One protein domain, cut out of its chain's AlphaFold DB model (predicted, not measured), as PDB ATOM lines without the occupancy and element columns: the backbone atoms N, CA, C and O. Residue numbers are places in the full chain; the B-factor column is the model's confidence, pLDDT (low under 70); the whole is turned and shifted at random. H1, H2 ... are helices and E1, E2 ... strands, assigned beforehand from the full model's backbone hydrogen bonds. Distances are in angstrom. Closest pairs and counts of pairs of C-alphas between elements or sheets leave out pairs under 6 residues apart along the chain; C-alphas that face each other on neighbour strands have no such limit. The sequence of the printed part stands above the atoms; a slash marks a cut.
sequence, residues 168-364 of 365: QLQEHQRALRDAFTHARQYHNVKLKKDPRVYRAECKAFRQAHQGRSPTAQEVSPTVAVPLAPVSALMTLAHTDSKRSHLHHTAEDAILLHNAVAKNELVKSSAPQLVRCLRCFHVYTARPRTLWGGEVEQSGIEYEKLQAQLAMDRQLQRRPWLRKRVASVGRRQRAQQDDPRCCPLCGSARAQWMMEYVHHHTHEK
ATOM      1  N   GLN A 168     -56.091 -39.379 -15.369       84.00
ATOM      2  CA  GLN A 168     -56.936 -39.209 -16.564       84.00
ATOM      3  C   GLN A 168     -56.112 -38.928 -17.830       84.00
ATOM      4  O   GLN A 168     -56.362 -39.507 -18.890       84.00
ATOM      5  N   LEU A 169     -55.071 -38.090 -17.744       81.62
ATOM      6  CA  LEU A 169     -54.167 -37.867 -18.877       81.62
ATOM      7  C   LEU A 169     -53.424 -39.152 -19.287       81.62
ATOM      8  O   LEU A 169     -53.281 -39.437 -20.480       81.62
ATOM      9  N   GLN A 170     -52.967 -39.951 -18.318       87.69
ATOM     10  CA  GLN A 170     -52.299 -41.227 -18.578       87.69
ATOM     11  C   GLN A 170     -53.244 -42.249 -19.235       87.69
ATOM     12  O   GLN A 170     -52.825 -42.974 -20.144       87.69
ATOM     13  N   GLU A 171     -54.515 -42.275 -18.827       89.44
ATOM     14  CA  GLU A 171     -55.583 -43.080 -19.431       89.44
ATOM     15  C   GLU A 171     -55.867 -42.652 -20.876       89.44
ATOM     16  O   GLU A 171     -55.870 -43.499 -21.768       89.44
ATOM     17  N   HIS A 172     -55.995 -41.350 -21.152       86.81
ATOM     18  CA  HIS A 172     -56.167 -40.845 -22.520       86.81
ATOM     19  C   HIS A 172     -54.983 -41.197 -23.431       86.81
ATOM     20  O   HIS A 172     -55.180 -41.664 -24.556       86.81
ATOM     21  N   GLN A 173     -53.744 -41.053 -22.949       89.94
ATOM     22  CA  GLN A 173     -52.570 -41.482 -23.712       89.94
ATOM     23  C   GLN A 173     -52.547 -42.998 -23.954       89.94
ATOM     24  O   GLN A 173     -52.070 -43.442 -25.001       89.94
ATOM     25  N   ARG A 174     -53.037 -43.805 -23.004       93.38
ATOM     26  CA  ARG A 174     -53.173 -45.258 -23.171       93.38
ATOM     27  C   ARG A 174     -54.222 -45.590 -24.233       93.38
ATOM     28  O   ARG A 174     -53.894 -46.293 -25.181       93.38
ATOM     29  N   ALA A 175     -55.409 -44.993 -24.149       92.56
ATOM     30  CA  ALA A 175     -56.478 -45.164 -25.129       92.56
ATOM     31  C   ALA A 175     -56.037 -44.777 -26.554       92.56
ATOM     32  O   ALA A 175     -56.349 -45.490 -27.507       92.56
ATOM     33  N   LEU A 176     -55.249 -43.704 -26.711       91.62
ATOM     34  CA  LEU A 176     -54.635 -43.355 -27.997       91.62
ATOM     35  C   LEU A 176     -53.664 -44.446 -28.478       91.62
ATOM     36  O   LEU A 176     -53.785 -44.899 -29.617       91.62
ATOM     37  N   ARG A 177     -52.732 -44.914 -27.634       94.69
ATOM     38  CA  ARG A 177     -51.795 -46.002 -27.989       94.69
ATOM     39  C   ARG A 177     -52.533 -47.273 -28.424       94.69
ATOM     40  O   ARG A 177     -52.147 -47.885 -29.424       94.69
ATOM     41  N   ASP A 178     -53.605 -47.631 -27.729       96.12
ATOM     42  CA  ASP A 178     -54.417 -48.810 -28.026       96.12
ATOM     43  C   ASP A 178     -55.193 -48.626 -29.348       96.12
ATOM     44  O   ASP A 178     -55.144 -49.497 -30.222       96.12
ATOM     45  N   ALA A 179     -55.797 -47.453 -29.579       95.19
ATOM     46  CA  ALA A 179     -56.474 -47.108 -30.833       95.19
ATOM     47  C   ALA A 179     -55.530 -47.097 -32.052       95.19
ATOM     48  O   ALA A 179     -55.876 -47.634 -33.107       95.19
ATOM     49  N   PHE A 180     -54.319 -46.543 -31.923       95.50
ATOM     50  CA  PHE A 180     -53.299 -46.593 -32.979       95.50
ATOM     51  C   PHE A 180     -52.790 -48.021 -33.228       95.50
ATOM     52  O   PHE A 180     -52.532 -48.389 -34.377       95.50
ATOM     53  N   THR A 181     -52.680 -48.846 -32.183       95.00
ATOM     54  CA  THR A 181     -52.302 -50.264 -32.306       95.00
ATOM     55  C   THR A 181     -53.377 -51.056 -33.051       95.00
ATOM     56  O   THR A 181     -53.061 -51.766 -34.009       95.00
ATOM     57  N   HIS A 182     -54.649 -50.858 -32.695       94.88
ATOM     58  CA  HIS A 182     -55.796 -51.435 -33.394       94.88
ATOM     59  C   HIS A 182     -55.847 -50.992 -34.867       94.88
ATOM     60  O   HIS A 182     -55.905 -51.830 -35.769       94.88
ATOM     61  N   ALA A 183     -55.734 -49.688 -35.145       92.75
ATOM     62  CA  ALA A 183     -55.724 -49.173 -36.514       92.75
ATOM     63  C   ALA A 183     -54.566 -49.741 -37.348       92.75
ATOM     64  O   ALA A 183     -54.761 -50.114 -38.503       92.75
ATOM     65  N   ARG A 184     -53.376 -49.916 -36.761       91.69
ATOM     66  CA  ARG A 184     -52.246 -50.551 -37.450       91.69
ATOM     67  C   ARG A 184     -52.533 -52.003 -37.849       91.69
ATOM     68  O   ARG A 184     -52.105 -52.417 -38.926       91.69
ATOM     69  N   GLN A 185     -53.255 -52.758 -37.022       92.19
ATOM     70  CA  GLN A 185     -53.605 -54.161 -37.280       92.19
ATOM     71  C   GLN A 185     -54.745 -54.313 -38.301       92.19
ATOM     72  O   GLN A 185     -54.609 -55.092 -39.247       92.19
ATOM     73  N   TYR A 186     -55.832 -53.546 -38.151       92.56
ATOM     74  CA  TYR A 186     -57.089 -53.760 -38.888       92.56
ATOM     75  C   TYR A 186     -57.402 -52.701 -39.958       92.56
ATOM     76  O   TYR A 186     -58.138 -52.984 -40.902       92.56
ATOM     77  N   HIS A 187     -56.831 -51.498 -39.862       90.88
ATOM     78  CA  HIS A 187     -57.107 -50.363 -40.755       90.88
ATOM     79  C   HIS A 187     -55.842 -49.945 -41.521       90.88
ATOM     80  O   HIS A 187     -55.328 -48.832 -41.395       90.88
ATOM     81  N   ASN A 188     -55.327 -50.876 -42.330       94.12
ATOM     82  CA  ASN A 188     -54.155 -50.673 -43.179       94.12
ATOM     83  C   ASN A 188     -54.450 -50.899 -44.669       94.12
ATOM     84  O   ASN A 188     -55.218 -51.776 -45.061       94.12
ATOM     85  N   VAL A 189     -53.774 -50.119 -45.513       95.81
ATOM     86  CA  VAL A 189     -53.761 -50.283 -46.967       95.81
ATOM     87  C   VAL A 189     -52.590 -51.191 -47.341       95.81
ATOM     88  O   VAL A 189     -51.424 -50.850 -47.126       95.81
ATOM     89  N   LYS A 190     -52.889 -52.361 -47.913       96.06
ATOM     90  CA  LYS A 190     -51.879 -53.336 -48.352       96.06
ATOM     91  C   LYS A 190     -51.366 -52.984 -49.747       96.06
ATOM     92  O   LYS A 190     -52.067 -53.156 -50.741       96.06
ATOM     93  N   LEU A 191     -50.119 -52.528 -49.830       96.81
ATOM     94  CA  LEU A 191     -49.452 -52.161 -51.080       96.81
ATOM     95  C   LEU A 191     -48.367 -53.174 -51.451       96.81
ATOM     96  O   LEU A 191     -47.690 -53.724 -50.584       96.81
ATOM     97  N   LYS A 192     -48.141 -53.405 -52.749       96.50
ATOM     98  CA  LYS A 192     -47.015 -54.238 -53.208       96.50
ATOM     99  C   LYS A 192     -45.690 -53.536 -52.896       96.50
ATOM    100  O   LYS A 192     -45.525 -52.353 -53.208       96.50
ATOM    101  N   LYS A 193     -44.750 -54.257 -52.285       96.12
ATOM    102  CA  LYS A 193     -43.407 -53.751 -51.973       96.12
ATOM    103  C   LYS A 193     -42.589 -53.569 -53.252       96.12
ATOM    104  O   LYS A 193     -42.847 -54.244 -54.251       96.12
ATOM    105  N   ASP A 194     -41.605 -52.670 -53.240       94.31
ATOM    106  CA  ASP A 194     -40.666 -52.575 -54.362       94.31
ATOM    107  C   ASP A 194     -39.901 -53.912 -54.529       94.31
ATOM    108  O   ASP A 194     -39.342 -54.422 -53.550       94.31
ATOM    109  N   PRO A 195     -39.832 -54.502 -55.742       93.94
ATOM    110  CA  PRO A 195     -39.162 -55.786 -55.958       93.94
ATOM    111  C   PRO A 195     -37.674 -55.807 -55.581       93.94
ATOM    112  O   PRO A 195     -37.133 -56.878 -55.312       93.94
ATOM    113  N   ARG A 196     -36.990 -54.657 -55.586       92.12
ATOM    114  CA  ARG A 196     -35.591 -54.516 -55.156       92.12
ATOM    115  C   ARG A 196     -35.490 -54.546 -53.638       92.12
ATOM    116  O   ARG A 196     -34.652 -55.285 -53.133       92.12
ATOM    117  N   VAL A 197     -36.379 -53.834 -52.940       92.00
ATOM    118  CA  VAL A 197     -36.475 -53.844 -51.467       92.00
ATOM    119  C   VAL A 197     -36.755 -55.255 -50.973       92.00
ATOM    120  O   VAL A 197     -35.986 -55.785 -50.182       92.00
ATOM    121  N   TYR A 198     -37.788 -55.907 -51.514       94.81
ATOM    122  CA  TYR A 198     -38.137 -57.277 -51.138       94.81
ATOM    123  C   TYR A 198     -36.964 -58.251 -51.358       94.81
ATOM    124  O   TYR A 198     -36.622 -59.039 -50.482       94.81
ATOM    125  N   ARG A 199     -36.257 -58.155 -52.495       94.75
ATOM    126  CA  ARG A 199     -35.052 -58.970 -52.748       94.75
ATOM    127  C   ARG A 199     -33.892 -58.646 -51.804       94.75
ATOM    128  O   ARG A 199     -33.141 -59.561 -51.467       94.75
ATOM    129  N   ALA A 200     -33.720 -57.384 -51.412       92.44
ATOM    130  CA  ALA A 200     -32.698 -56.964 -50.458       92.44
ATOM    131  C   ALA A 200     -32.995 -57.515 -49.055       92.44
ATOM    132  O   ALA A 200     -32.105 -58.091 -48.438       92.44
ATOM    133  N   GLU A 201     -34.249 -57.453 -48.606       94.31
ATOM    134  CA  GLU A 201     -34.703 -58.040 -47.340       94.31
ATOM    135  C   GLU A 201     -34.564 -59.569 -47.342       94.31
ATOM    136  O   GLU A 201     -33.924 -60.117 -46.451       94.31
ATOM    137  N   CYS A 202     -35.025 -60.274 -48.383       95.88
ATOM    138  CA  CYS A 202     -34.827 -61.727 -48.497       95.88
ATOM    139  C   CYS A 202     -33.343 -62.134 -48.592       95.88
ATOM    140  O   CYS A 202     -32.987 -63.286 -48.330       95.88
ATOM    141  N   LYS A 203     -32.456 -61.228 -49.022       95.56
ATOM    142  CA  LYS A 203     -31.003 -61.441 -48.977       95.56
ATOM    143  C   LYS A 203     -30.468 -61.228 -47.559       95.56
ATOM    144  O   LYS A 203     -29.769 -62.109 -47.070       95.56
ATOM    145  N   ALA A 204     -30.821 -60.120 -46.909       94.50
ATOM    146  CA  ALA A 204     -30.404 -59.802 -45.546       94.50
ATOM    147  C   ALA A 204     -30.875 -60.869 -44.544       94.50
ATOM    148  O   ALA A 204     -30.080 -61.340 -43.740       94.50
ATOM    149  N   PHE A 205     -32.121 -61.337 -44.673       96.81
ATOM    150  CA  PHE A 205     -32.680 -62.434 -43.884       96.81
ATOM    151  C   PHE A 205     -31.846 -63.716 -44.014       96.81
ATOM    152  O   PHE A 205     -31.381 -64.256 -43.016       96.81
ATOM    153  N   ARG A 206     -31.555 -64.161 -45.247       97.19
ATOM    154  CA  ARG A 206     -30.695 -65.338 -45.478       97.19
ATOM    155  C   ARG A 206     -29.292 -65.165 -44.900       97.19
ATOM    156  O   ARG A 206     -28.728 -66.134 -44.410       97.19
ATOM    157  N   GLN A 207     -28.728 -63.958 -44.949       96.25
ATOM    158  CA  GLN A 207     -27.424 -63.671 -44.342       96.25
ATOM    159  C   GLN A 207     -27.481 -63.729 -42.808       96.25
ATOM    160  O   GLN A 207     -26.569 -64.270 -42.194       96.25
ATOM    161  N   ALA A 208     -28.559 -63.232 -42.197       96.75
ATOM    162  CA  ALA A 208     -28.766 -63.267 -40.751       96.75
ATOM    163  C   ALA A 208     -29.170 -64.653 -40.213       96.75
ATOM    164  O   ALA A 208     -29.011 -64.908 -39.024       96.75
ATOM    165  N   HIS A 209     -29.743 -65.530 -41.042       96.50
ATOM    166  CA  HIS A 209     -30.305 -66.826 -40.630       96.50
ATOM    167  C   HIS A 209     -29.644 -68.001 -41.368       96.50
ATOM    168  O   HIS A 209     -30.312 -68.940 -41.798       96.50
ATOM    169  N   GLN A 210     -28.317 -67.938 -41.541       95.88
ATOM    170  CA  GLN A 210     -27.474 -69.058 -41.997       95.88
ATOM    171  C   GLN A 210     -27.940 -69.720 -43.317       95.88
ATOM    172  O   GLN A 210     -27.806 -70.922 -43.521       95.88
ATOM    173  N   GLY A 211     -28.504 -68.931 -44.234       93.94
ATOM    174  CA  GLY A 211     -29.005 -69.387 -45.534       93.94
ATOM    175  C   GLY A 211     -30.486 -69.785 -45.576       93.94
ATOM    176  O   GLY A 211     -31.006 -69.957 -46.680       93.94
ATOM    177  N   ARG A 212     -31.194 -69.859 -44.436       96.31
ATOM    178  CA  ARG A 212     -32.641 -70.160 -44.372       96.31
ATOM    179  C   ARG A 212     -33.450 -69.187 -45.234       96.31
ATOM    180  O   ARG A 212     -33.357 -67.970 -45.075       96.31
ATOM    181  N   SER A 213     -34.287 -69.722 -46.121       94.44
ATOM    182  CA  SER A 213     -35.229 -68.919 -46.909       94.44
ATOM    183  C   SER A 213     -36.319 -68.303 -46.018       94.44
ATOM    184  O   SER A 213     -36.841 -69.006 -45.155       94.44
ATOM    185  N   PRO A 214     -36.693 -67.027 -46.227       96.12
ATOM    186  CA  PRO A 214     -37.756 -66.386 -45.461       96.12
ATOM    187  C   PRO A 214     -39.135 -66.944 -45.815       96.12
ATOM    188  O   PRO A 214     -39.439 -67.210 -46.980       96.12
ATOM    189  N   THR A 215     -39.989 -67.036 -44.806       95.38
ATOM    190  CA  THR A 215     -41.433 -67.224 -44.945       95.38
ATOM    191  C   THR A 215     -42.132 -65.895 -45.251       95.38
ATOM    192  O   THR A 215     -41.606 -64.810 -44.994       95.38
ATOM    193  N   ALA A 216     -43.364 -65.965 -45.761       91.00
ATOM    194  CA  ALA A 216     -44.170 -64.779 -46.076       91.00
ATOM    195  C   ALA A 216     -44.615 -63.967 -44.839       91.00
ATOM    196  O   ALA A 216     -45.052 -62.825 -44.994       91.00
ATOM    197  N   GLN A 217     -44.516 -64.546 -43.634       92.19
ATOM    198  CA  GLN A 217     -44.761 -63.857 -42.362       92.19
ATOM    199  C   GLN A 217     -43.520 -63.081 -41.893       92.19
ATOM    200  O   GLN A 217     -43.651 -61.950 -41.439       92.19
ATOM    201  N   GLU A 218     -42.320 -63.653 -42.056       93.81
ATOM    202  CA  GLU A 218     -41.046 -63.009 -41.698       93.81
ATOM    203  C   GLU A 218     -40.679 -61.873 -42.669       93.81
ATOM    204  O   GLU A 218     -40.297 -60.784 -42.244       93.81
ATOM    205  N   VAL A 219     -40.806 -62.104 -43.984       95.62
ATOM    206  CA  VAL A 219     -40.551 -61.090 -45.021       95.62
ATOM    207  C   VAL A 219     -41.747 -61.026 -45.965       95.62
ATOM    208  O   VAL A 219     -41.864 -61.794 -46.919       95.62
ATOM    209  N   SER A 220     -42.654 -60.083 -45.707       94.69
ATOM    210  CA  SER A 220     -43.848 -59.912 -46.535       94.69
ATOM    211  C   SER A 220     -43.528 -59.237 -47.884       94.69
ATOM    212  O   SER A 220     -42.848 -58.205 -47.914       94.69
ATOM    213  N   PRO A 221     -44.074 -59.737 -49.015       95.75
ATOM    214  CA  PRO A 221     -44.015 -59.054 -50.314       95.75
ATOM    215  C   PRO A 221     -44.943 -57.826 -50.388       95.75
ATOM    216  O   PRO A 221     -44.942 -57.092 -51.382       95.75
ATOM    217  N   THR A 222     -45.746 -57.598 -49.347       96.38
ATOM    218  CA  THR A 222     -46.627 -56.440 -49.192       96.38
ATOM    219  C   THR A 222     -46.201 -55.573 -48.017       96.38
ATOM    220  O   THR A 222     -45.627 -56.052 -47.043       96.38
ATOM    221  N   VAL A 223     -46.513 -54.286 -48.103       95.50
ATOM    222  CA  VAL A 223     -46.364 -53.316 -47.021       95.50
ATOM    223  C   VAL A 223     -47.759 -52.915 -46.570       95.50
ATOM    224  O   VAL A 223     -48.591 -52.550 -47.400       95.50
ATOM    225  N   ALA A 224     -48.014 -52.997 -45.269       95.50
ATOM    226  CA  ALA A 224     -49.235 -52.502 -44.652       95.50
ATOM    227  C   ALA A 224     -49.006 -51.046 -44.226       95.50
ATOM    228  O   ALA A 224     -48.309 -50.794 -43.245       95.50
ATOM    229  N   VAL A 225     -49.556 -50.095 -44.982       96.69
ATOM    230  CA  VAL A 225     -49.519 -48.671 -44.620       96.69
ATOM    231  C   VAL A 225     -50.724 -48.398 -43.720       96.69
ATOM    232  O   VAL A 225     -51.853 -48.539 -44.196       96.69
ATOM    233  N   PRO A 226     -50.535 -48.081 -42.429       95.50
ATOM    234  CA  PRO A 226     -51.652 -47.831 -41.528       95.50
ATOM    235  C   PRO A 226     -52.306 -46.481 -41.854       95.50
ATOM    236  O   PRO A 226     -51.638 -45.572 -42.346       95.50
ATOM    237  N   LEU A 227     -53.604 -46.364 -41.579       95.62
ATOM    238  CA  LEU A 227     -54.326 -45.090 -41.568       95.62
ATOM    239  C   LEU A 227     -54.506 -44.608 -40.121       95.62
ATOM    240  O   LEU A 227     -54.508 -45.417 -39.186       95.62
ATOM    241  N   ALA A 228     -54.678 -43.298 -39.933       95.12
ATOM    242  CA  ALA A 228     -54.912 -42.724 -38.613       95.12
ATOM    243  C   ALA A 228     -56.242 -43.253 -38.027       95.12
ATOM    244  O   ALA A 228     -57.231 -43.347 -38.760       95.12
ATOM    245  N   PRO A 229     -56.314 -43.601 -36.729       95.75
ATOM    246  CA  PRO A 229     -57.553 -44.049 -36.110       95.75
ATOM    247  C   PRO A 229     -58.590 -42.924 -36.155       95.75
ATOM    248  O   PRO A 229     -58.304 -41.786 -35.782       95.75
ATOM    249  N   VAL A 230     -59.813 -43.256 -36.577       94.31
ATOM    250  CA  VAL A 230     -60.915 -42.287 -36.713       94.31
ATOM    251  C   VAL A 230     -61.190 -41.562 -35.395       94.31
ATOM    252  O   VAL A 230     -61.456 -40.368 -35.412       94.31
ATOM    253  N   SER A 231     -61.040 -42.236 -34.252       92.56
ATOM    254  CA  SER A 231     -61.178 -41.614 -32.932       92.56
ATOM    255  C   SER A 231     -60.207 -40.448 -32.707       92.56
ATOM    256  O   SER A 231     -60.617 -39.440 -32.141       92.56
ATOM    257  N   ALA A 232     -58.958 -40.525 -33.182       93.44
ATOM    258  CA  ALA A 232     -58.006 -39.416 -33.064       93.44
ATOM    259  C   ALA A 232     -58.355 -38.254 -34.011       93.44
ATOM    260  O   ALA A 232     -58.218 -37.095 -33.627       93.44
ATOM    261  N   LEU A 233     -58.868 -38.549 -35.212       93.88
ATOM    262  CA  LEU A 233     -59.340 -37.529 -36.159       93.88
ATOM    263  C   LEU A 233     -60.560 -36.774 -35.609       93.88
ATOM    264  O   LEU A 233     -60.560 -35.548 -35.582       93.88
ATOM    265  N   MET A 234     -61.542 -37.507 -35.077       92.31
ATOM    266  CA  MET A 234     -62.710 -36.946 -34.384       92.31
ATOM    267  C   MET A 234     -62.304 -36.165 -33.126       92.31
ATOM    268  O   MET A 234     -62.880 -35.124 -32.824       92.31
ATOM    269  N   THR A 235     -61.272 -36.622 -32.404       91.25
ATOM    270  CA  THR A 235     -60.719 -35.877 -31.260       91.25
ATOM    271  C   THR A 235     -60.196 -34.512 -31.705       91.25
ATOM    272  O   THR A 235     -60.533 -33.518 -31.069       91.25
ATOM    273  N   LEU A 236     -59.442 -34.422 -32.807       91.94
ATOM    274  CA  LEU A 236     -59.008 -33.126 -33.343       91.94
ATOM    275  C   LEU A 236     -60.180 -32.254 -33.808       91.94
ATOM    276  O   LEU A 236     -60.176 -31.057 -33.536       91.94
ATOM    277  N   ALA A 237     -61.186 -32.843 -34.461       90.56
ATOM    278  CA  ALA A 237     -62.340 -32.116 -34.989       90.56
ATOM    279  C   ALA A 237     -63.226 -31.490 -33.893       90.56
ATOM    280  O   ALA A 237     -63.750 -30.390 -34.073       90.56
ATOM    281  N   HIS A 238     -63.393 -32.173 -32.757       89.62
ATOM    282  CA  HIS A 238     -64.345 -31.781 -31.711       89.62
ATOM    283  C   HIS A 238     -63.715 -31.148 -30.457       89.62
ATOM    284  O   HIS A 238     -64.447 -30.776 -29.538       89.62
ATOM    285  N   THR A 239     -62.385 -31.023 -30.369       90.62
ATOM    286  CA  THR A 239     -61.711 -30.423 -29.198       90.62
ATOM    287  C   THR A 239     -61.089 -29.063 -29.508       90.62
ATOM    288  O   THR A 239     -60.517 -28.860 -30.575       90.62
ATOM    289  N   ASP A 240     -61.162 -28.126 -28.553       89.62
ATOM    290  CA  ASP A 240     -60.597 -26.778 -28.702       89.62
ATOM    291  C   ASP A 240     -59.060 -26.811 -28.778       89.62
ATOM    292  O   ASP A 240     -58.376 -27.057 -27.778       89.62
ATOM    293  N   SER A 241     -58.535 -26.483 -29.959       89.75
ATOM    294  CA  SER A 241     -57.106 -26.421 -30.280       89.75
ATOM    295  C   SER A 241     -56.287 -25.438 -29.444       89.75
ATOM    296  O   SER A 241     -55.063 -25.520 -29.446       89.75
ATOM    297  N   LYS A 242     -56.923 -24.500 -28.728       91.00
ATOM    298  CA  LYS A 242     -56.230 -23.493 -27.904       91.00
ATOM    299  C   LYS A 242     -56.187 -23.829 -26.416       91.00
ATOM    300  O   LYS A 242     -55.495 -23.140 -25.668       91.00
ATOM    301  N   ARG A 243     -56.990 -24.797 -25.965       87.38
ATOM    302  CA  ARG A 243     -57.232 -25.055 -24.530       87.38
ATOM    303  C   ARG A 243     -57.178 -26.528 -24.147       87.38
ATOM    304  O   ARG A 243     -56.932 -26.842 -22.985       87.38
ATOM    305  N   SER A 244     -57.424 -27.435 -25.088       88.12
ATOM    306  CA  SER A 244     -57.499 -28.863 -24.808       88.12
ATOM    307  C   SER A 244     -56.127 -29.526 -24.910       88.12
ATOM    308  O   SER A 244     -55.578 -29.696 -25.997       88.12
ATOM    309  N   HIS A 245     -55.607 -30.015 -23.781       86.31
ATOM    310  CA  HIS A 245     -54.435 -30.898 -23.779       86.31
ATOM    311  C   HIS A 245     -54.681 -32.169 -24.618       86.31
ATOM    312  O   HIS A 245     -53.757 -32.708 -25.232       86.31
ATOM    313  N   LEU A 246     -55.932 -32.644 -24.682       88.38
ATOM    314  CA  LEU A 246     -56.319 -33.793 -25.503       88.38
ATOM    315  C   LEU A 246     -56.134 -33.502 -27.004       88.38
ATOM    316  O   LEU A 246     -55.697 -34.395 -27.726       88.38
ATOM    317  N   HIS A 247     -56.379 -32.260 -27.447       92.25
ATOM    318  CA  HIS A 247     -56.151 -31.832 -28.832       92.25
ATOM    319  C   HIS A 247     -54.673 -31.962 -29.204       92.25
ATOM    320  O   HIS A 247     -54.339 -32.734 -30.096       92.25
ATOM    321  N   HIS A 248     -53.777 -31.303 -28.461       91.19
ATOM    322  CA  HIS A 248     -52.334 -31.367 -28.727       91.19
ATOM    323  C   HIS A 248     -51.781 -32.798 -28.630       91.19
ATOM    324  O   HIS A 248     -50.982 -33.211 -29.463       91.19
ATOM    325  N   THR A 249     -52.269 -33.605 -27.679       91.31
ATOM    326  CA  THR A 249     -51.847 -35.015 -27.560       91.31
ATOM    327  C   THR A 249     -52.270 -35.844 -28.780       91.31
ATOM    328  O   THR A 249     -51.521 -36.717 -29.225       91.31
ATOM    329  N   ALA A 250     -53.461 -35.591 -29.334       92.62
ATOM    330  CA  ALA A 250     -53.920 -36.234 -30.563       92.62
ATOM    331  C   ALA A 250     -53.175 -35.705 -31.804       92.62
ATOM    332  O   ALA A 250     -52.857 -36.493 -32.695       92.62
ATOM    333  N   GLU A 251     -52.851 -34.411 -31.838       94.06
ATOM    334  CA  GLU A 251     -52.106 -33.746 -32.914       94.06
ATOM    335  C   GLU A 251     -50.691 -34.327 -33.032       94.06
ATOM    336  O   GLU A 251     -50.331 -34.849 -34.088       94.06
ATOM    337  N   ASP A 252     -49.938 -34.363 -31.930       93.56
ATOM    338  CA  ASP A 252     -48.604 -34.969 -31.857       93.56
ATOM    339  C   ASP A 252     -48.622 -36.449 -32.271       93.56
ATOM    340  O   ASP A 252     -47.769 -36.911 -33.038       93.56
ATOM    341  N   ALA A 253     -49.624 -37.206 -31.807       93.88
ATOM    342  CA  ALA A 253     -49.778 -38.616 -32.158       93.88
ATOM    343  C   ALA A 253     -50.072 -38.818 -33.657       93.88
ATOM    344  O   ALA A 253     -49.556 -39.759 -34.265       93.88
ATOM    345  N   ILE A 254     -50.856 -37.927 -34.270       94.81
ATOM    346  CA  ILE A 254     -51.151 -37.931 -35.708       94.81
ATOM    347  C   ILE A 254     -49.929 -37.498 -36.528       94.81
ATOM    348  O   ILE A 254     -49.611 -38.149 -37.521       94.81
ATOM    349  N   LEU A 255     -49.181 -36.476 -36.108       94.56
ATOM    350  CA  LEU A 255     -47.941 -36.061 -36.776       94.56
ATOM    351  C   LEU A 255     -46.897 -37.190 -36.775       94.56
ATOM    352  O   LEU A 255     -46.313 -37.502 -37.820       94.56
ATOM    353  N   LEU A 256     -46.724 -37.867 -35.635       94.25
ATOM    354  CA  LEU A 256     -45.879 -39.057 -35.519       94.25
ATOM    355  C   LEU A 256     -46.387 -40.201 -36.411       94.25
ATOM    356  O   LEU A 256     -45.598 -40.843 -37.112       94.25
ATOM    357  N   HIS A 257     -47.699 -40.446 -36.424       94.62
ATOM    358  CA  HIS A 257     -48.310 -41.461 -37.277       94.62
ATOM    359  C   HIS A 257     -48.069 -41.186 -38.763       94.62
ATOM    360  O   HIS A 257     -47.669 -42.099 -39.483       94.62
ATOM    361  N   ASN A 258     -48.238 -39.947 -39.223       93.31
ATOM    362  CA  ASN A 258     -48.065 -39.579 -40.627       93.31
ATOM    363  C   ASN A 258     -46.601 -39.760 -41.069       93.31
ATOM    364  O   ASN A 258     -46.332 -40.228 -42.179       93.31
ATOM    365  N   ALA A 259     -45.634 -39.512 -40.174       92.25
ATOM    366  CA  ALA A 259     -44.232 -39.859 -40.409       92.25
ATOM    367  C   ALA A 259     -44.013 -41.384 -40.533       92.25
ATOM    368  O   ALA A 259     -43.287 -41.834 -41.425       92.25
ATOM    369  N   VAL A 260     -44.656 -42.203 -39.693       92.31
ATOM    370  CA  VAL A 260     -44.611 -43.679 -39.789       92.31
ATOM    371  C   VAL A 260     -45.282 -44.179 -41.076       92.31
ATOM    372  O   VAL A 260     -44.697 -44.991 -41.793       92.31
ATOM    373  N   ALA A 261     -46.460 -43.660 -41.420       94.06
ATOM    374  CA  ALA A 261     -47.183 -44.000 -42.640       94.06
ATOM    375  C   ALA A 261     -46.350 -43.664 -43.886       94.06
ATOM    376  O   ALA A 261     -46.181 -44.523 -44.751       94.06
ATOM    377  N   LYS A 262     -45.722 -42.480 -43.943       92.88
ATOM    378  CA  LYS A 262     -44.799 -42.087 -45.024       92.88
ATOM    379  C   LYS A 262     -43.575 -43.011 -45.118       92.88
ATOM    380  O   LYS A 262     -43.190 -43.401 -46.223       92.88
ATOM    381  N   ASN A 263     -42.995 -43.404 -43.979       92.56
ATOM    382  CA  ASN A 263     -41.872 -44.348 -43.912       92.56
ATOM    383  C   ASN A 263     -42.222 -45.741 -44.467       92.56
ATOM    384  O   ASN A 263     -41.391 -46.350 -45.143       92.56
ATOM    385  N   GLU A 264     -43.432 -46.246 -44.211       93.62
ATOM    386  CA  GLU A 264     -43.924 -47.492 -44.813       93.62
ATOM    387  C   GLU A 264     -44.268 -47.305 -46.298       93.62
ATOM    388  O   GLU A 264     -43.832 -48.086 -47.145       93.62
ATOM    389  N   LEU A 265     -44.975 -46.229 -46.649       95.00
ATOM    390  CA  LEU A 265     -45.424 -45.930 -48.009       95.00
ATOM    391  C   LEU A 265     -44.248 -45.895 -49.009       95.00
ATOM    392  O   LEU A 265     -44.339 -46.485 -50.085       95.00
ATOM    393  N   VAL A 266     -43.099 -45.320 -48.628       94.56
ATOM    394  CA  VAL A 266     -41.854 -45.262 -49.433       94.56
ATOM    395  C   VAL A 266     -41.202 -46.636 -49.702       94.56
ATOM    396  O   VAL A 266     -40.393 -46.777 -50.629       94.56
ATOM    397  N   LYS A 267     -41.580 -47.695 -48.975       94.00
ATOM    398  CA  LYS A 267     -41.168 -49.079 -49.286       94.00
ATOM    399  C   LYS A 267     -41.947 -49.669 -50.474       94.00
ATOM    400  O   LYS A 267     -41.539 -50.697 -51.020       94.00
ATOM    401  N   SER A 268     -43.045 -49.035 -50.899       95.31
ATOM    402  CA  SER A 268     -43.838 -49.442 -52.062       95.31
ATOM    403  C   SER A 268     -43.417 -48.734 -53.356       95.31
ATOM    404  O   SER A 268     -43.183 -47.525 -53.399       95.31
ATOM    405  N   SER A 269     -43.398 -49.503 -54.448       93.75
ATOM    406  CA  SER A 269     -43.301 -49.004 -55.826       93.75
ATOM    407  C   SER A 269     -44.610 -49.173 -56.612       93.75
ATOM    408  O   SER A 269     -44.587 -49.180 -57.847       93.75
ATOM    409  N   ALA A 270     -45.734 -49.400 -55.928       95.06
ATOM    410  CA  ALA A 270     -47.044 -49.421 -56.563       95.06
ATOM    411  C   ALA A 270     -47.439 -47.987 -56.972       95.06
ATOM    412  O   ALA A 270     -47.165 -47.057 -56.210       95.06
ATOM    413  N   PRO A 271     -48.081 -47.777 -58.136       96.00
ATOM    414  CA  PRO A 271     -48.698 -46.495 -58.451       96.00
ATOM    415  C   PRO A 271     -49.744 -46.139 -57.389       96.00
ATOM    416  O   PRO A 271     -50.549 -46.986 -56.998       96.00
ATOM    417  N   GLN A 272     -49.715 -44.902 -56.909       97.00
ATOM    418  CA  GLN A 272     -50.638 -44.348 -55.922       97.00
ATOM    419  C   GLN A 272     -51.140 -42.985 -56.390       97.00
ATOM    420  O   GLN A 272     -50.426 -42.265 -57.091       97.00
ATOM    421  N   LEU A 273     -52.360 -42.622 -55.990       97.69
ATOM    422  CA  LEU A 273     -52.886 -41.276 -56.194       97.69
ATOM    423  C   LEU A 273     -52.252 -40.312 -55.191       97.69
ATOM    424  O   LEU A 273     -52.188 -40.584 -53.988       97.69
ATOM    425  N   VAL A 274     -51.795 -39.172 -55.696       97.62
ATOM    426  CA  VAL A 274     -51.109 -38.136 -54.930       97.62
ATOM    427  C   VAL A 274     -51.629 -36.769 -55.372       97.62
ATOM    428  O   VAL A 274     -51.851 -36.544 -56.562       97.62
ATOM    429  N   ARG A 275     -51.811 -35.838 -54.429       97.56
ATOM    430  CA  ARG A 275     -52.118 -34.431 -54.729       97.56
ATOM    431  C   ARG A 275     -50.893 -33.545 -54.541       97.56
ATOM    432  O   ARG A 275     -50.165 -33.687 -53.560       97.56
ATOM    433  N   CYS A 276     -50.668 -32.604 -55.453       97.62
ATOM    434  CA  CYS A 276     -49.671 -31.555 -55.262       97.62
ATOM    435  C   CYS A 276     -50.165 -30.522 -54.242       97.62
ATOM    436  O   CYS A 276     -51.275 -30.017 -54.367       97.62
ATOM    437  N   LEU A 277     -49.318 -30.134 -53.288       96.88
ATOM    438  CA  LEU A 277     -49.655 -29.124 -52.276       96.88
ATOM    439  C   LEU A 277     -49.449 -27.671 -52.749       96.88
ATOM    440  O   LEU A 277     -49.710 -26.748 -51.987       96.88
ATOM    441  N   ARG A 278     -48.969 -27.453 -53.985       97.50
ATOM    442  CA  ARG A 278     -48.774 -26.108 -54.570       97.50
ATOM    443  C   ARG A 278     -49.873 -25.700 -55.554       97.50
ATOM    444  O   ARG A 278     -50.222 -24.528 -55.598       97.50
ATOM    445  N   CYS A 279     -50.387 -26.631 -56.359       97.69
ATOM    446  CA  CYS A 279     -51.427 -26.353 -57.363       97.69
ATOM    447  C   CYS A 279     -52.635 -27.301 -57.287       97.69
ATOM    448  O   CYS A 279     -53.432 -27.337 -58.217       97.69
ATOM    449  N   PHE A 280     -52.742 -28.111 -56.228       97.06
ATOM    450  CA  PHE A 280     -53.842 -29.057 -55.970       97.06
ATOM    451  C   PHE A 280     -54.092 -30.133 -57.045       97.06
ATOM    452  O   PHE A 280     -54.987 -30.960 -56.895       97.06
ATOM    453  N   HIS A 281     -53.256 -30.200 -58.085       97.88
ATOM    454  CA  HIS A 281     -53.342 -31.211 -59.133       97.88
ATOM    455  C   HIS A 281     -53.151 -32.630 -58.583       97.88
ATOM    456  O   HIS A 281     -52.189 -32.903 -57.857       97.88
ATOM    457  N   VAL A 282     -54.051 -33.528 -58.980       98.00
ATOM    458  CA  VAL A 282     -54.046 -34.952 -58.628       98.00
ATOM    459  C   VAL A 282     -53.413 -35.751 -59.758       98.00
ATOM    460  O   VAL A 282     -53.819 -35.618 -60.910       98.00
ATOM    461  N   TYR A 283     -52.429 -36.586 -59.432       97.31
ATOM    462  CA  TYR A 283     -51.710 -37.414 -60.396       97.31
ATOM    463  C   TYR A 283     -51.283 -38.750 -59.775       97.31
ATOM    464  O   TYR A 283     -51.252 -38.916 -58.553       97.31
ATOM    465  N   THR A 284     -50.960 -39.724 -60.625       97.19
ATOM    466  CA  THR A 284     -50.390 -41.006 -60.200       97.19
ATOM    467  C   THR A 284     -48.876 -40.899 -60.056       97.19
ATOM    468  O   THR A 284     -48.202 -40.455 -60.984       97.19
ATOM    469  N   ALA A 285     -48.326 -41.363 -58.937       96.62
ATOM    470  CA  ALA A 285     -46.884 -41.457 -58.715       96.62
ATOM    471  C   ALA A 285     -46.533 -42.727 -57.927       96.62
ATOM    472  O   ALA A 285     -47.385 -43.305 -57.253       96.62
ATOM    473  N   ARG A 286     -45.268 -43.165 -57.975       95.81
ATOM    474  CA  ARG A 286     -44.775 -44.230 -57.087       95.81
ATOM    475  C   ARG A 286     -44.182 -43.605 -55.823       95.81
ATOM    476  O   ARG A 286     -43.254 -42.801 -55.940       95.81
ATOM    477  N   PRO A 287     -44.624 -43.994 -54.616       94.75
ATOM    478  CA  PRO A 287     -44.125 -43.401 -53.378       94.75
ATOM    479  C   PRO A 287     -42.602 -43.403 -53.234       94.75
ATOM    480  O   PRO A 287     -42.013 -42.371 -52.908       94.75
ATOM    481  N   ARG A 288     -41.949 -44.532 -53.547       92.00
ATOM    482  CA  ARG A 288     -40.485 -44.667 -53.489       92.00
ATOM    483  C   ARG A 288     -39.740 -43.671 -54.380       92.00
ATOM    484  O   ARG A 288     -38.650 -43.239 -54.017       92.00
ATOM    485  N   THR A 289     -40.289 -43.303 -55.541       90.75
ATOM    486  CA  THR A 289     -39.629 -42.370 -56.474       90.75
ATOM    487  C   THR A 289     -39.909 -40.911 -56.140       90.75
ATOM    488  O   THR A 289     -39.059 -40.069 -56.425       90.75
ATOM    489  N   LEU A 290     -41.074 -40.625 -55.551       93.06
ATOM    490  CA  LEU A 290     -41.514 -39.281 -55.187       93.06
ATOM    491  C   LEU A 290     -40.919 -38.826 -53.845       93.06
ATOM    492  O   LEU A 290     -40.213 -37.825 -53.799       93.06
ATOM    493  N   TRP A 291     -41.133 -39.594 -52.772       91.62
ATOM    494  CA  TRP A 291     -40.731 -39.221 -51.407       91.62
ATOM    495  C   TRP A 291     -39.443 -39.900 -50.918       91.62
ATOM    496  O   TRP A 291     -38.957 -39.580 -49.836       91.62
ATOM    497  N   GLY A 292     -38.834 -40.793 -51.707       82.94
ATOM    498  CA  GLY A 292     -37.590 -41.494 -51.340       82.94
ATOM    499  C   GLY A 292     -36.334 -40.615 -51.230       82.94
ATOM    500  O   GLY A 292     -35.252 -41.145 -51.011       82.94
ATOM    501  N   GLY A 293     -36.452 -39.296 -51.428       79.69
ATOM    502  CA  GLY A 293     -35.425 -38.306 -51.078       79.69
ATOM    503  C   GLY A 293     -35.839 -37.328 -49.970       79.69
ATOM    504  O   GLY A 293     -35.016 -36.522 -49.565       79.69
ATOM    505  N   GLU A 294     -37.090 -37.376 -49.500       77.88
ATOM    506  CA  GLU A 294     -37.571 -36.594 -48.345       77.88
ATOM    507  C   GLU A 294     -37.543 -37.408 -47.046       77.88
ATOM    508  O   GLU A 294     -37.572 -36.856 -45.951       77.88
ATOM    509  N   VAL A 295     -37.557 -38.735 -47.165       75.75
ATOM    510  CA  VAL A 295     -37.418 -39.662 -46.048       75.75
ATOM    511  C   VAL A 295     -35.932 -39.975 -45.878       75.75
ATOM    512  O   VAL A 295     -35.348 -40.625 -46.746       75.75
ATOM    513  N   GLU A 296     -35.331 -39.534 -44.768       65.62
ATOM    514  CA  GLU A 296     -33.914 -39.749 -44.424       65.62
ATOM    515  C   GLU A 296     -33.606 -41.214 -44.049       65.62
ATOM    516  O   GLU A 296     -33.180 -41.551 -42.946       65.62
ATOM    517  N   GLN A 297     -33.822 -42.128 -44.993       74.06
ATOM    518  CA  GLN A 297     -33.391 -43.517 -44.900       74.06
ATOM    519  C   GLN A 297     -32.079 -43.675 -45.673       74.06
ATOM    520  O   GLN A 297     -32.072 -43.809 -46.898       74.06
ATOM    521  N   SER A 298     -30.962 -43.720 -44.941       64.88
ATOM    522  CA  SER A 298     -29.600 -43.889 -45.481       64.88
ATOM    523  C   SER A 298     -29.456 -45.075 -46.451       64.88
ATOM    524  O   SER A 298     -28.676 -45.014 -47.403       64.88
ATOM    525  N   GLY A 299     -30.259 -46.131 -46.270       76.88
ATOM    526  CA  GLY A 299     -30.353 -47.256 -47.203       76.88
ATOM    527  C   GLY A 299     -30.857 -46.874 -48.602       76.88
ATOM    528  O   GLY A 299     -30.308 -47.357 -49.589       76.88
ATOM    529  N   ILE A 300     -31.840 -45.972 -48.722       80.44
ATOM    530  CA  ILE A 300     -32.385 -45.536 -50.020       80.44
ATOM    531  C   ILE A 300     -31.357 -44.689 -50.778       80.44
ATOM    532  O   ILE A 300     -31.171 -44.866 -51.985       80.44
ATOM    533  N   GLU A 301     -30.645 -43.805 -50.078       83.31
ATOM    534  CA  GLU A 301     -29.555 -43.025 -50.672       83.31
ATOM    535  C   GLU A 301     -28.414 -43.925 -51.158       83.31
ATOM    536  O   GLU A 301     -27.933 -43.767 -52.284       83.31
ATOM    537  N   TYR A 302     -28.027 -44.910 -50.341       84.62
ATOM    538  CA  TYR A 302     -27.010 -45.894 -50.697       84.62
ATOM    539  C   TYR A 302     -27.429 -46.742 -51.907       84.62
ATOM    540  O   TYR A 302     -26.652 -46.876 -52.850       84.62
ATOM    541  N   GLU A 303     -28.666 -47.254 -51.943       85.56
ATOM    542  CA  GLU A 303     -29.218 -47.970 -53.104       85.56
ATOM    543  C   GLU A 303     -29.187 -47.112 -54.377       85.56
ATOM    544  O   GLU A 303     -28.808 -47.590 -55.449       85.56
ATOM    545  N   LYS A 304     -29.577 -45.836 -54.273       86.44
ATOM    546  CA  LYS A 304     -29.599 -44.884 -55.390       86.44
ATOM    547  C   LYS A 304     -28.191 -44.627 -55.926       86.44
ATOM    548  O   LYS A 304     -27.993 -44.683 -57.141       86.44
ATOM    549  N   LEU A 305     -27.216 -44.420 -55.040       88.38
ATOM    550  CA  LEU A 305     -25.805 -44.263 -55.395       88.38
ATOM    551  C   LEU A 305     -25.237 -45.549 -56.018       88.38
ATOM    552  O   LEU A 305     -24.585 -45.502 -57.059       88.38
ATOM    553  N   GLN A 306     -25.529 -46.712 -55.434       89.69
ATOM    554  CA  GLN A 306     -25.079 -48.008 -55.942       89.69
ATOM    555  C   GLN A 306     -25.671 -48.314 -57.328       89.69
ATOM    556  O   GLN A 306     -24.965 -48.822 -58.201       89.69
ATOM    557  N   ALA A 307     -26.937 -47.957 -57.569       88.81
ATOM    558  CA  ALA A 307     -27.587 -48.088 -58.870       88.81
ATOM    559  C   ALA A 307     -26.999 -47.136 -59.928       88.81
ATOM    560  O   ALA A 307     -26.845 -47.543 -61.082       88.81
ATOM    561  N   GLN A 308     -26.634 -45.905 -59.545       91.62
ATOM    562  CA  GLN A 308     -25.906 -44.970 -60.414       91.62
ATOM    563  C   GLN A 308     -24.537 -45.543 -60.798       91.62
ATOM    564  O   GLN A 308     -24.296 -45.786 -61.978       91.62
ATOM    565  N   LEU A 309     -23.710 -45.911 -59.814       94.69
ATOM    566  CA  LEU A 309     -22.388 -46.511 -60.041       94.69
ATOM    567  C   LEU A 309     -22.452 -47.796 -60.887       94.69
ATOM    568  O   LEU A 309     -21.567 -48.050 -61.708       94.69
ATOM    569  N   ALA A 310     -23.490 -48.621 -60.716       92.00
ATOM    570  CA  ALA A 310     -23.700 -49.815 -61.531       92.00
ATOM    571  C   ALA A 310     -24.034 -49.480 -62.997       92.00
ATOM    572  O   ALA A 310     -23.512 -50.139 -63.898       92.00
ATOM    573  N   MET A 311     -24.860 -48.458 -63.244       91.31
ATOM    574  CA  MET A 311     -25.148 -47.970 -64.598       91.31
ATOM    575  C   MET A 311     -23.912 -47.319 -65.228       91.31
ATOM    576  O   MET A 311     -23.568 -47.654 -66.357       91.31
ATOM    577  N   ASP A 312     -23.179 -46.479 -64.498       93.00
ATOM    578  CA  ASP A 312     -21.977 -45.817 -65.015       93.00
ATOM    579  C   ASP A 312     -20.909 -46.837 -65.434       93.00
ATOM    580  O   ASP A 312     -20.373 -46.752 -66.540       93.00
ATOM    581  N   ARG A 313     -20.694 -47.896 -64.638       94.81
ATOM    582  CA  ARG A 313     -19.838 -49.041 -65.013       94.81
ATOM    583  C   ARG A 313     -20.327 -49.772 -66.271       94.81
ATOM    584  O   ARG A 313     -19.507 -50.251 -67.055       94.81
ATOM    585  N   GLN A 314     -21.641 -49.885 -66.489       93.62
ATOM    586  CA  GLN A 314     -22.191 -50.463 -67.724       93.62
ATOM    587  C   GLN A 314     -21.976 -49.546 -68.936       93.62
ATOM    588  O   GLN A 314     -21.645 -50.042 -70.013       93.62
ATOM    589  N   LEU A 315     -22.124 -48.229 -68.767       93.44
ATOM    590  CA  LEU A 315     -21.907 -47.238 -69.824       93.44
ATOM    591  C   LEU A 315     -20.426 -47.114 -70.202       93.44
ATOM    592  O   LEU A 315     -20.125 -47.072 -71.391       93.44
ATOM    593  N   GLN A 316     -19.511 -47.144 -69.227       93.25
ATOM    594  CA  GLN A 316     -18.062 -47.199 -69.460       93.25
ATOM    595  C   GLN A 316     -17.671 -48.425 -70.298       93.25
ATOM    596  O   GLN A 316     -16.944 -48.302 -71.276       93.25
ATOM    597  N   ARG A 317     -18.209 -49.608 -69.963       94.94
ATOM    598  CA  ARG A 317     -17.951 -50.851 -70.714       94.94
ATOM    599  C   ARG A 317     -18.592 -50.882 -72.105       94.94
ATOM    600  O   ARG A 317     -18.166 -51.676 -72.938       94.94
ATOM    601  N   ARG A 318     -19.665 -50.116 -72.342       95.38
ATOM    602  CA  ARG A 318     -20.448 -50.130 -73.593       95.38
ATOM    603  C   ARG A 318     -20.988 -48.728 -73.925       95.38
ATOM    604  O   ARG A 318     -22.187 -48.494 -73.750       95.38
ATOM    605  N   PRO A 319     -20.171 -47.799 -74.454       92.50
ATOM    606  CA  PRO A 319     -20.587 -46.407 -74.679       92.50
ATOM    607  C   PRO A 319     -21.846 -46.251 -75.549       92.50
ATOM    608  O   PRO A 319     -22.707 -45.413 -75.271       92.50
ATOM    609  N   TRP A 320     -22.032 -47.123 -76.550       90.88
ATOM    610  CA  TRP A 320     -23.224 -47.147 -77.414       90.88
ATOM    611  C   TRP A 320     -24.537 -47.432 -76.663       90.88
ATOM    612  O   TRP A 320     -25.621 -47.072 -77.134       90.88
ATOM    613  N   LEU A 321     -24.470 -48.040 -75.471       93.00
ATOM    614  CA  LEU A 321     -25.628 -48.268 -74.606       93.00
ATOM    615  C   LEU A 321     -26.248 -46.941 -74.138       93.00
ATOM    616  O   LEU A 321     -27.465 -46.870 -73.969       93.00
ATOM    617  N   ARG A 322     -25.453 -45.863 -74.025       89.56
ATOM    618  CA  ARG A 322     -25.919 -44.534 -73.596       89.56
ATOM    619  C   ARG A 322     -27.030 -43.994 -74.498       89.56
ATOM    620  O   ARG A 322     -28.053 -43.546 -73.987       89.56
ATOM    621  N   LYS A 323     -26.892 -44.119 -75.827       90.56
ATOM    622  CA  LYS A 323     -27.936 -43.717 -76.796       90.56
ATOM    623  C   LYS A 323     -29.203 -44.573 -76.666       90.56
ATOM    624  O   LYS A 323     -30.298 -44.071 -76.893       90.56
ATOM    625  N   ARG A 324     -29.073 -45.848 -76.277       89.50
ATOM    626  CA  ARG A 324     -30.212 -46.769 -76.111       89.50
ATOM    627  C   ARG A 324     -30.962 -46.574 -74.794       89.50
ATOM    628  O   ARG A 324     -32.178 -46.733 -74.801       89.50
ATOM    629  N   VAL A 325     -30.269 -46.250 -73.699       88.81
ATOM    630  CA  VAL A 325     -30.840 -46.172 -72.337       88.81
ATOM    631  C   VAL A 325     -31.184 -44.736 -71.924       88.81
ATOM    632  O   VAL A 325     -32.243 -44.514 -71.349       88.81
ATOM    633  N   ALA A 326     -30.340 -43.755 -72.259       86.31
ATOM    634  CA  ALA A 326     -30.439 -42.368 -71.787       86.31
ATOM    635  C   ALA A 326     -30.838 -41.354 -72.884       86.31
ATOM    636  O   ALA A 326     -30.560 -40.153 -72.767       86.31
ATOM    637  N   SER A 327     -31.502 -41.801 -73.958       91.88
ATOM    638  CA  SER A 327     -32.062 -40.889 -74.968       91.88
ATOM    639  C   SER A 327     -33.079 -39.921 -74.353       91.88
ATOM    640  O   SER A 327     -33.682 -40.213 -73.320       91.88
ATOM    641  N   VAL A 328     -33.278 -38.759 -74.987       93.50
ATOM    642  CA  VAL A 328     -34.239 -37.741 -74.517       93.50
ATOM    643  C   VAL A 328     -35.642 -38.342 -74.393       93.50
ATOM    644  O   VAL A 328     -36.226 -38.294 -73.316       93.50
ATOM    645  N   GLY A 329     -36.125 -39.030 -75.434       93.88
ATOM    646  CA  GLY A 329     -37.443 -39.675 -75.414       93.88
ATOM    647  C   GLY A 329     -37.605 -40.764 -74.343       93.88
ATOM    648  O   GLY A 329     -38.691 -40.900 -73.789       93.88
ATOM    649  N   ARG A 330     -36.547 -41.517 -73.984       91.75
ATOM    650  CA  ARG A 330     -36.627 -42.455 -72.845       91.75
ATOM    651  C   ARG A 330     -36.634 -41.740 -71.499       91.75
ATOM    652  O   ARG A 330     -37.365 -42.171 -70.616       91.75
ATOM    653  N   ARG A 331     -35.856 -40.663 -71.343       89.75
ATOM    654  CA  ARG A 331     -35.864 -39.841 -70.121       89.75
ATOM    655  C   ARG A 331     -37.225 -39.181 -69.897       89.75
ATOM    656  O   ARG A 331     -37.729 -39.234 -68.785       89.75
ATOM    657  N   GLN A 332     -37.837 -38.646 -70.954       91.75
ATOM    658  CA  GLN A 332     -39.163 -38.031 -70.896       91.75
ATOM    659  C   GLN A 332     -40.255 -39.047 -70.532       91.75
ATOM    660  O   GLN A 332     -41.022 -38.782 -69.613       91.75
ATOM    661  N   ARG A 333     -40.278 -40.231 -71.169       93.00
ATOM    662  CA  ARG A 333     -41.212 -41.310 -70.786       93.00
ATOM    663  C   ARG A 333     -41.019 -41.734 -69.334       93.00
ATOM    664  O   ARG A 333     -41.969 -41.691 -68.574       93.00
ATOM    665  N   ALA A 334     -39.783 -42.003 -68.907       90.12
ATOM    666  CA  ALA A 334     -39.505 -42.376 -67.519       90.12
ATOM    667  C   ALA A 334     -39.933 -41.300 -66.496       90.12
ATOM    668  O   ALA A 334     -40.272 -41.639 -65.369       90.12
ATOM    669  N   GLN A 335     -39.930 -40.016 -66.872       90.06
ATOM    670  CA  GLN A 335     -40.429 -38.920 -66.032       90.06
ATOM    671  C   GLN A 335     -41.965 -38.806 -66.030       90.06
ATOM    672  O   GLN A 335     -42.523 -38.310 -65.056       90.06
ATOM    673  N   GLN A 336     -42.642 -39.252 -67.094       91.25
ATOM    674  CA  GLN A 336     -44.105 -39.366 -67.158       91.25
ATOM    675  C   GLN A 336     -44.609 -40.612 -66.414       91.25
ATOM    676  O   GLN A 336     -45.604 -40.526 -65.702       91.25
ATOM    677  N   ASP A 337     -43.903 -41.739 -66.545       91.19
ATOM    678  CA  ASP A 337     -44.205 -43.006 -65.872       91.19
ATOM    679  C   ASP A 337     -43.976 -42.900 -64.348       91.19
ATOM    680  O   ASP A 337     -44.812 -43.337 -63.556       91.19
ATOM    681  N   ASP A 338     -42.851 -42.290 -63.942       92.56
ATOM    682  CA  ASP A 338     -42.416 -42.153 -62.545       92.56
ATOM    683  C   ASP A 338     -42.151 -40.667 -62.181       92.56
ATOM    684  O   ASP A 338     -40.992 -40.257 -61.991       92.56
ATOM    685  N   PRO A 339     -43.197 -39.823 -62.067       93.81
ATOM    686  CA  PRO A 339     -43.042 -38.401 -61.772       93.81
ATOM    687  C   PRO A 339     -42.472 -38.173 -60.366       93.81
ATOM    688  O   PRO A 339     -42.994 -38.662 -59.363       93.81
ATOM    689  N   ARG A 340     -41.390 -37.387 -60.293       93.75
ATOM    690  CA  ARG A 340     -40.747 -36.940 -59.036       93.75
ATOM    691  C   ARG A 340     -41.247 -35.584 -58.538       93.75
ATOM    692  O   ARG A 340     -40.807 -35.098 -57.503       93.75
ATOM    693  N   CYS A 341     -42.101 -34.943 -59.319       94.50
ATOM    694  CA  CYS A 341     -42.714 -33.665 -59.023       94.50
ATOM    695  C   CYS A 341     -44.028 -33.556 -59.800       94.50
ATOM    696  O   CYS A 341     -44.276 -34.318 -60.737       94.50
ATOM    697  N   CYS A 342     -44.869 -32.601 -59.412       96.44
ATOM    698  CA  CYS A 342     -46.118 -32.330 -60.102       96.44
ATOM    699  C   CYS A 342     -45.863 -31.940 -61.572       96.44
ATOM    700  O   CYS A 342     -45.117 -30.983 -61.806       96.44
ATOM    701  N   PRO A 343     -46.515 -32.591 -62.556       95.62
ATOM    702  CA  PRO A 343     -46.301 -32.300 -63.973       95.62
ATOM    703  C   PRO A 343     -46.757 -30.893 -64.395       95.62
ATOM    704  O   PRO A 343     -46.275 -30.394 -65.405       95.62
ATOM    705  N   LEU A 344     -47.648 -30.242 -63.632       96.56
ATOM    706  CA  LEU A 344     -48.148 -28.896 -63.947       96.56
ATOM    707  C   LEU A 344     -47.305 -27.758 -63.350       96.56
ATOM    708  O   LEU A 344     -47.130 -26.736 -64.001       96.56
ATOM    709  N   CYS A 345     -46.803 -27.896 -62.116       96.81
ATOM    710  CA  CYS A 345     -46.117 -26.800 -61.409       96.81
ATOM    711  C   CYS A 345     -44.665 -27.101 -61.000       96.81
ATOM    712  O   CYS A 345     -44.042 -26.288 -60.318       96.81
ATOM    713  N   GLY A 346     -44.138 -28.284 -61.332       95.44
ATOM    714  CA  GLY A 346     -42.769 -28.701 -61.009       95.44
ATOM    715  C   GLY A 346     -42.474 -28.917 -59.518       95.44
ATOM    716  O   GLY A 346     -41.350 -29.270 -59.170       95.44
ATOM    717  N   SER A 347     -43.448 -28.742 -58.616       95.50
ATOM    718  CA  SER A 347     -43.226 -28.892 -57.172       95.50
ATOM    719  C   SER A 347     -43.141 -30.358 -56.742       95.50
ATOM    720  O   SER A 347     -43.998 -31.163 -57.107       95.50
ATOM    721  N   ALA A 348     -42.145 -30.689 -55.917       93.38
ATOM    722  CA  ALA A 348     -42.048 -31.985 -55.240       93.38
ATOM    723  C   ALA A 348     -43.041 -32.129 -54.067       93.38
ATOM    724  O   ALA A 348     -43.417 -33.246 -53.725       93.38
ATOM    725  N   ARG A 349     -43.523 -31.015 -53.484       95.00
ATOM    726  CA  ARG A 349     -44.429 -31.035 -52.320       95.00
ATOM    727  C   ARG A 349     -45.762 -31.682 -52.689       95.00
ATOM    728  O   ARG A 349     -46.559 -31.114 -53.444       95.00
ATOM    729  N   ALA A 350     -46.006 -32.858 -52.127       95.50
ATOM    730  CA  ALA A 350     -47.141 -33.695 -52.477       95.50
ATOM    731  C   ALA A 350     -47.600 -34.550 -51.283       95.50
ATOM    732  O   ALA A 350     -46.775 -34.949 -50.462       95.50
ATOM    733  N   GLN A 351     -48.901 -34.837 -51.208       96.44
ATOM    734  CA  GLN A 351     -49.542 -35.615 -50.139       96.44
ATOM    735  C   GLN A 351     -50.280 -36.824 -50.720       96.44
ATOM    736  O   GLN A 351     -50.885 -36.729 -51.794       96.44
ATOM    737  N   TRP A 352     -50.244 -37.956 -50.014       97.50
ATOM    738  CA  TRP A 352     -50.949 -39.171 -50.414       97.50
ATOM    739  C   TRP A 352     -52.465 -38.942 -50.403       97.50
ATOM    740  O   TRP A 352     -53.025 -38.420 -49.439       97.50
ATOM    741  N   MET A 353     -53.144 -39.298 -51.497       97.44
ATOM    742  CA  MET A 353     -54.564 -38.973 -51.650       97.44
ATOM    743  C   MET A 353     -55.451 -39.746 -50.666       97.44
ATOM    744  O   MET A 353     -56.414 -39.183 -50.160       97.44
ATOM    745  N   MET A 354     -55.120 -41.008 -50.364       97.06
ATOM    746  CA  MET A 354     -55.916 -41.826 -49.436       97.06
ATOM    747  C   MET A 354     -55.924 -41.238 -48.022       97.06
ATOM    748  O   MET A 354     -56.987 -41.115 -47.429       97.06
ATOM    749  N   GLU A 355     -54.759 -40.822 -47.521       95.44
ATOM    750  CA  GLU A 355     -54.608 -40.109 -46.245       95.44
ATOM    751  C   GLU A 355     -55.404 -38.797 -46.247       95.44
ATOM    752  O   GLU A 355     -56.167 -38.550 -45.317       95.44
ATOM    753  N   TYR A 356     -55.292 -37.982 -47.304       95.75
ATOM    754  CA  TYR A 356     -56.054 -36.734 -47.389       95.75
ATOM    755  C   TYR A 356     -57.572 -36.964 -47.364       95.75
ATOM    756  O   TYR A 356     -58.268 -36.291 -46.607       95.75
ATOM    757  N   VAL A 357     -58.087 -37.898 -48.170       96.19
ATOM    758  CA  VAL A 357     -59.524 -38.208 -48.201       96.19
ATOM    759  C   VAL A 357     -59.979 -38.722 -46.837       96.19
ATOM    760  O   VAL A 357     -60.961 -38.207 -46.315       96.19
ATOM    761  N   HIS A 358     -59.228 -39.651 -46.236       94.81
ATOM    762  CA  HIS A 358     -59.499 -40.217 -44.909       94.81
ATOM    763  C   HIS A 358     -59.601 -39.142 -43.820       94.81
ATOM    764  O   HIS A 358     -60.593 -39.096 -43.095       94.81
ATOM    765  N   HIS A 359     -58.627 -38.226 -43.754       93.44
ATOM    766  CA  HIS A 359     -58.703 -37.056 -42.873       93.44
ATOM    767  C   HIS A 359     -59.958 -36.225 -43.167       93.44
ATOM    768  O   HIS A 359     -60.780 -36.008 -42.283       93.44
ATOM    769  N   HIS A 360     -60.159 -35.823 -44.424       92.06
ATOM    770  CA  HIS A 360     -61.223 -34.891 -44.789       92.06
ATOM    771  C   HIS A 360     -62.642 -35.433 -44.557       92.06
ATOM    772  O   HIS A 360     -63.560 -34.656 -44.299       92.06
ATOM    773  N   THR A 361     -62.843 -36.754 -44.638       92.81
ATOM    774  CA  THR A 361     -64.138 -37.400 -44.357       92.81
ATOM    775  C   THR A 361     -64.451 -37.544 -42.868       92.81
ATOM    776  O   THR A 361     -65.619 -37.721 -42.523       92.81
ATOM    777  N   HIS A 362     -63.435 -37.481 -42.004       88.62
ATOM    778  CA  HIS A 362     -63.560 -37.670 -40.554       88.62
ATOM    779  C   HIS A 362     -63.311 -36.393 -39.735       88.62
ATOM    780  O   HIS A 362     -63.621 -36.380 -38.556       88.62
ATOM    781  N   GLU A 363     -62.800 -35.327 -40.353       77.25
ATOM    782  CA  GLU A 363     -62.640 -33.989 -39.757       77.25
ATOM    783  C   GLU A 363     -63.906 -33.114 -39.898       77.25
ATOM    784  O   GLU A 363     -64.075 -32.128 -39.192       77.25
ATOM    785  N   LYS A 364     -64.793 -33.455 -40.844       64.31
ATOM    786  CA  LYS A 364     -65.988 -32.672 -41.227       64.31
ATOM    787  C   LYS A 364     -67.325 -33.208 -40.699       64.31
ATOM    788  O   LYS A 364     -68.374 -32.702 -41.100       64.31
TER     789      LYS A 364
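AT A GLANCE: This is residues 168 to 364 of the 365 residues of an uncharacterized protein of Leptomonas seymouri (UniProt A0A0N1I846). A small sheet, E4 E3 E5, and a two-strand ribbon, E1 and E2, have four helices, H1, H3, H4 and H9, gathered toward one end of a flat, loosely built model, while H6, H7 and H8 make a thin open loop toward the other end. H1 and H4 run side by side, H3 folds back on H4 and joins it to H9, and H2 with residues 209 to 221 forms an arm at the side. The printed part has 197 residues with nine named helices and five named strands, in the order H1 E1 H2 E2 H3 H4 E3 E4 H5 H6 H7 H8 E5 H9. Both sheets are antiparallel, and the class is mostly helix. The whole is loose, with a radius of gyration of the C-alphas of 20.5 A and spans of 68 by 50 by 22 A.

IN THESE COORDINATES: The larger sheet holds E3, residues 272 to 276 and 12.8 A long, E4, residues 282 to 285, and E5, residues 350 to 352. The other sheet holds E1, residues 188 to 192, and E2, residues 222 to 226. H4, residues 245 to 265, is the longest helix, 29.9 A from C-alpha 245 at (-54.435, -30.898, -23.779) to C-alpha 265. H1, residues 168 to 186, is 26.6 A long and begins with C-alpha 168 at (-56.936, -39.209, -16.564). H3 is residues 230 to 238, and H9, residues 353 to 363, ends with C-alpha 363 at (-62.640, -33.989, -39.757). H2, residues 195 to 208, is 19.9 A long, and H6, residues 298 to 317, is 28.7 A long. H5 is residues 287 to 290, H7 is 321 to 325 and H8 is 328 to 337.

HOW THE PARTS SIT: E3 is the inner strand, with E4 and E5 at the edges; the sheet is only just strongly twisted, its C-alphas up to 4.0 A off the best plane. E3 and E4 form a hairpin, with N 274 and O 283 2.9 A apart, within hydrogen-bond range. Between E3 and E5, N 275 and O 351 are 2.9 A apart, also within range. H9 is on this sheet at a height of 9.4 A, over none of its strands. H4, only just on the sheet with 5 pairs of C-alphas within 10 A, only grazes it, as does H5. In the other sheet, N 189 of E1 and O 225 of E2 are 2.8 A apart, within range. The closest C-alphas of E2 and H4, those of Val 225 and Ala 261, are 5.6 A apart. H1 touches H4 with residues 172 to 176 alone, closest at the C-alphas of Gln 173 and Thr 249, 7.6 A, at a shallow tilt of 25 degrees, the same way. H3 and H4 form a helical hairpin and touch at a steep tilt of 43 degrees, opposite ways; the C-alphas of Leu 236 and His 247 are closest, 5.5 A. H3 touches H9 at a steep tilt of 53 degrees, the closest C-alphas being those of Ala 237 and Glu 363, 5.1 A. H6 and H7 only just touch, only at the corner, with 3 pairs of C-alphas within 8 A, Leu 315 and Arg 322 closest at 6.1 A. H7 and H8 meet only through their link, and H6 and H8 are apart. H2 touches no helix. Every O i to N i+4 pair is within hydrogen-bond range in H1, H3, H4, H6, H7, H8 and H9, against 9 of 10 in H2; H5 is too short for such a pair.

THE WHOLE: The two C-alphas farthest apart, those of Gln 168 and Trp 320, are 70.0 A from each other. Residues 305 to 310, 316 to 321 and 326 to 334 stand free. The printed part has no cut. The links from H2 to E2 and from H8 to E5 are long, with 13 and 12 residues. The mean pLDDT of the printed part is 92.3, and residues 296, 298 and 364 are under 70.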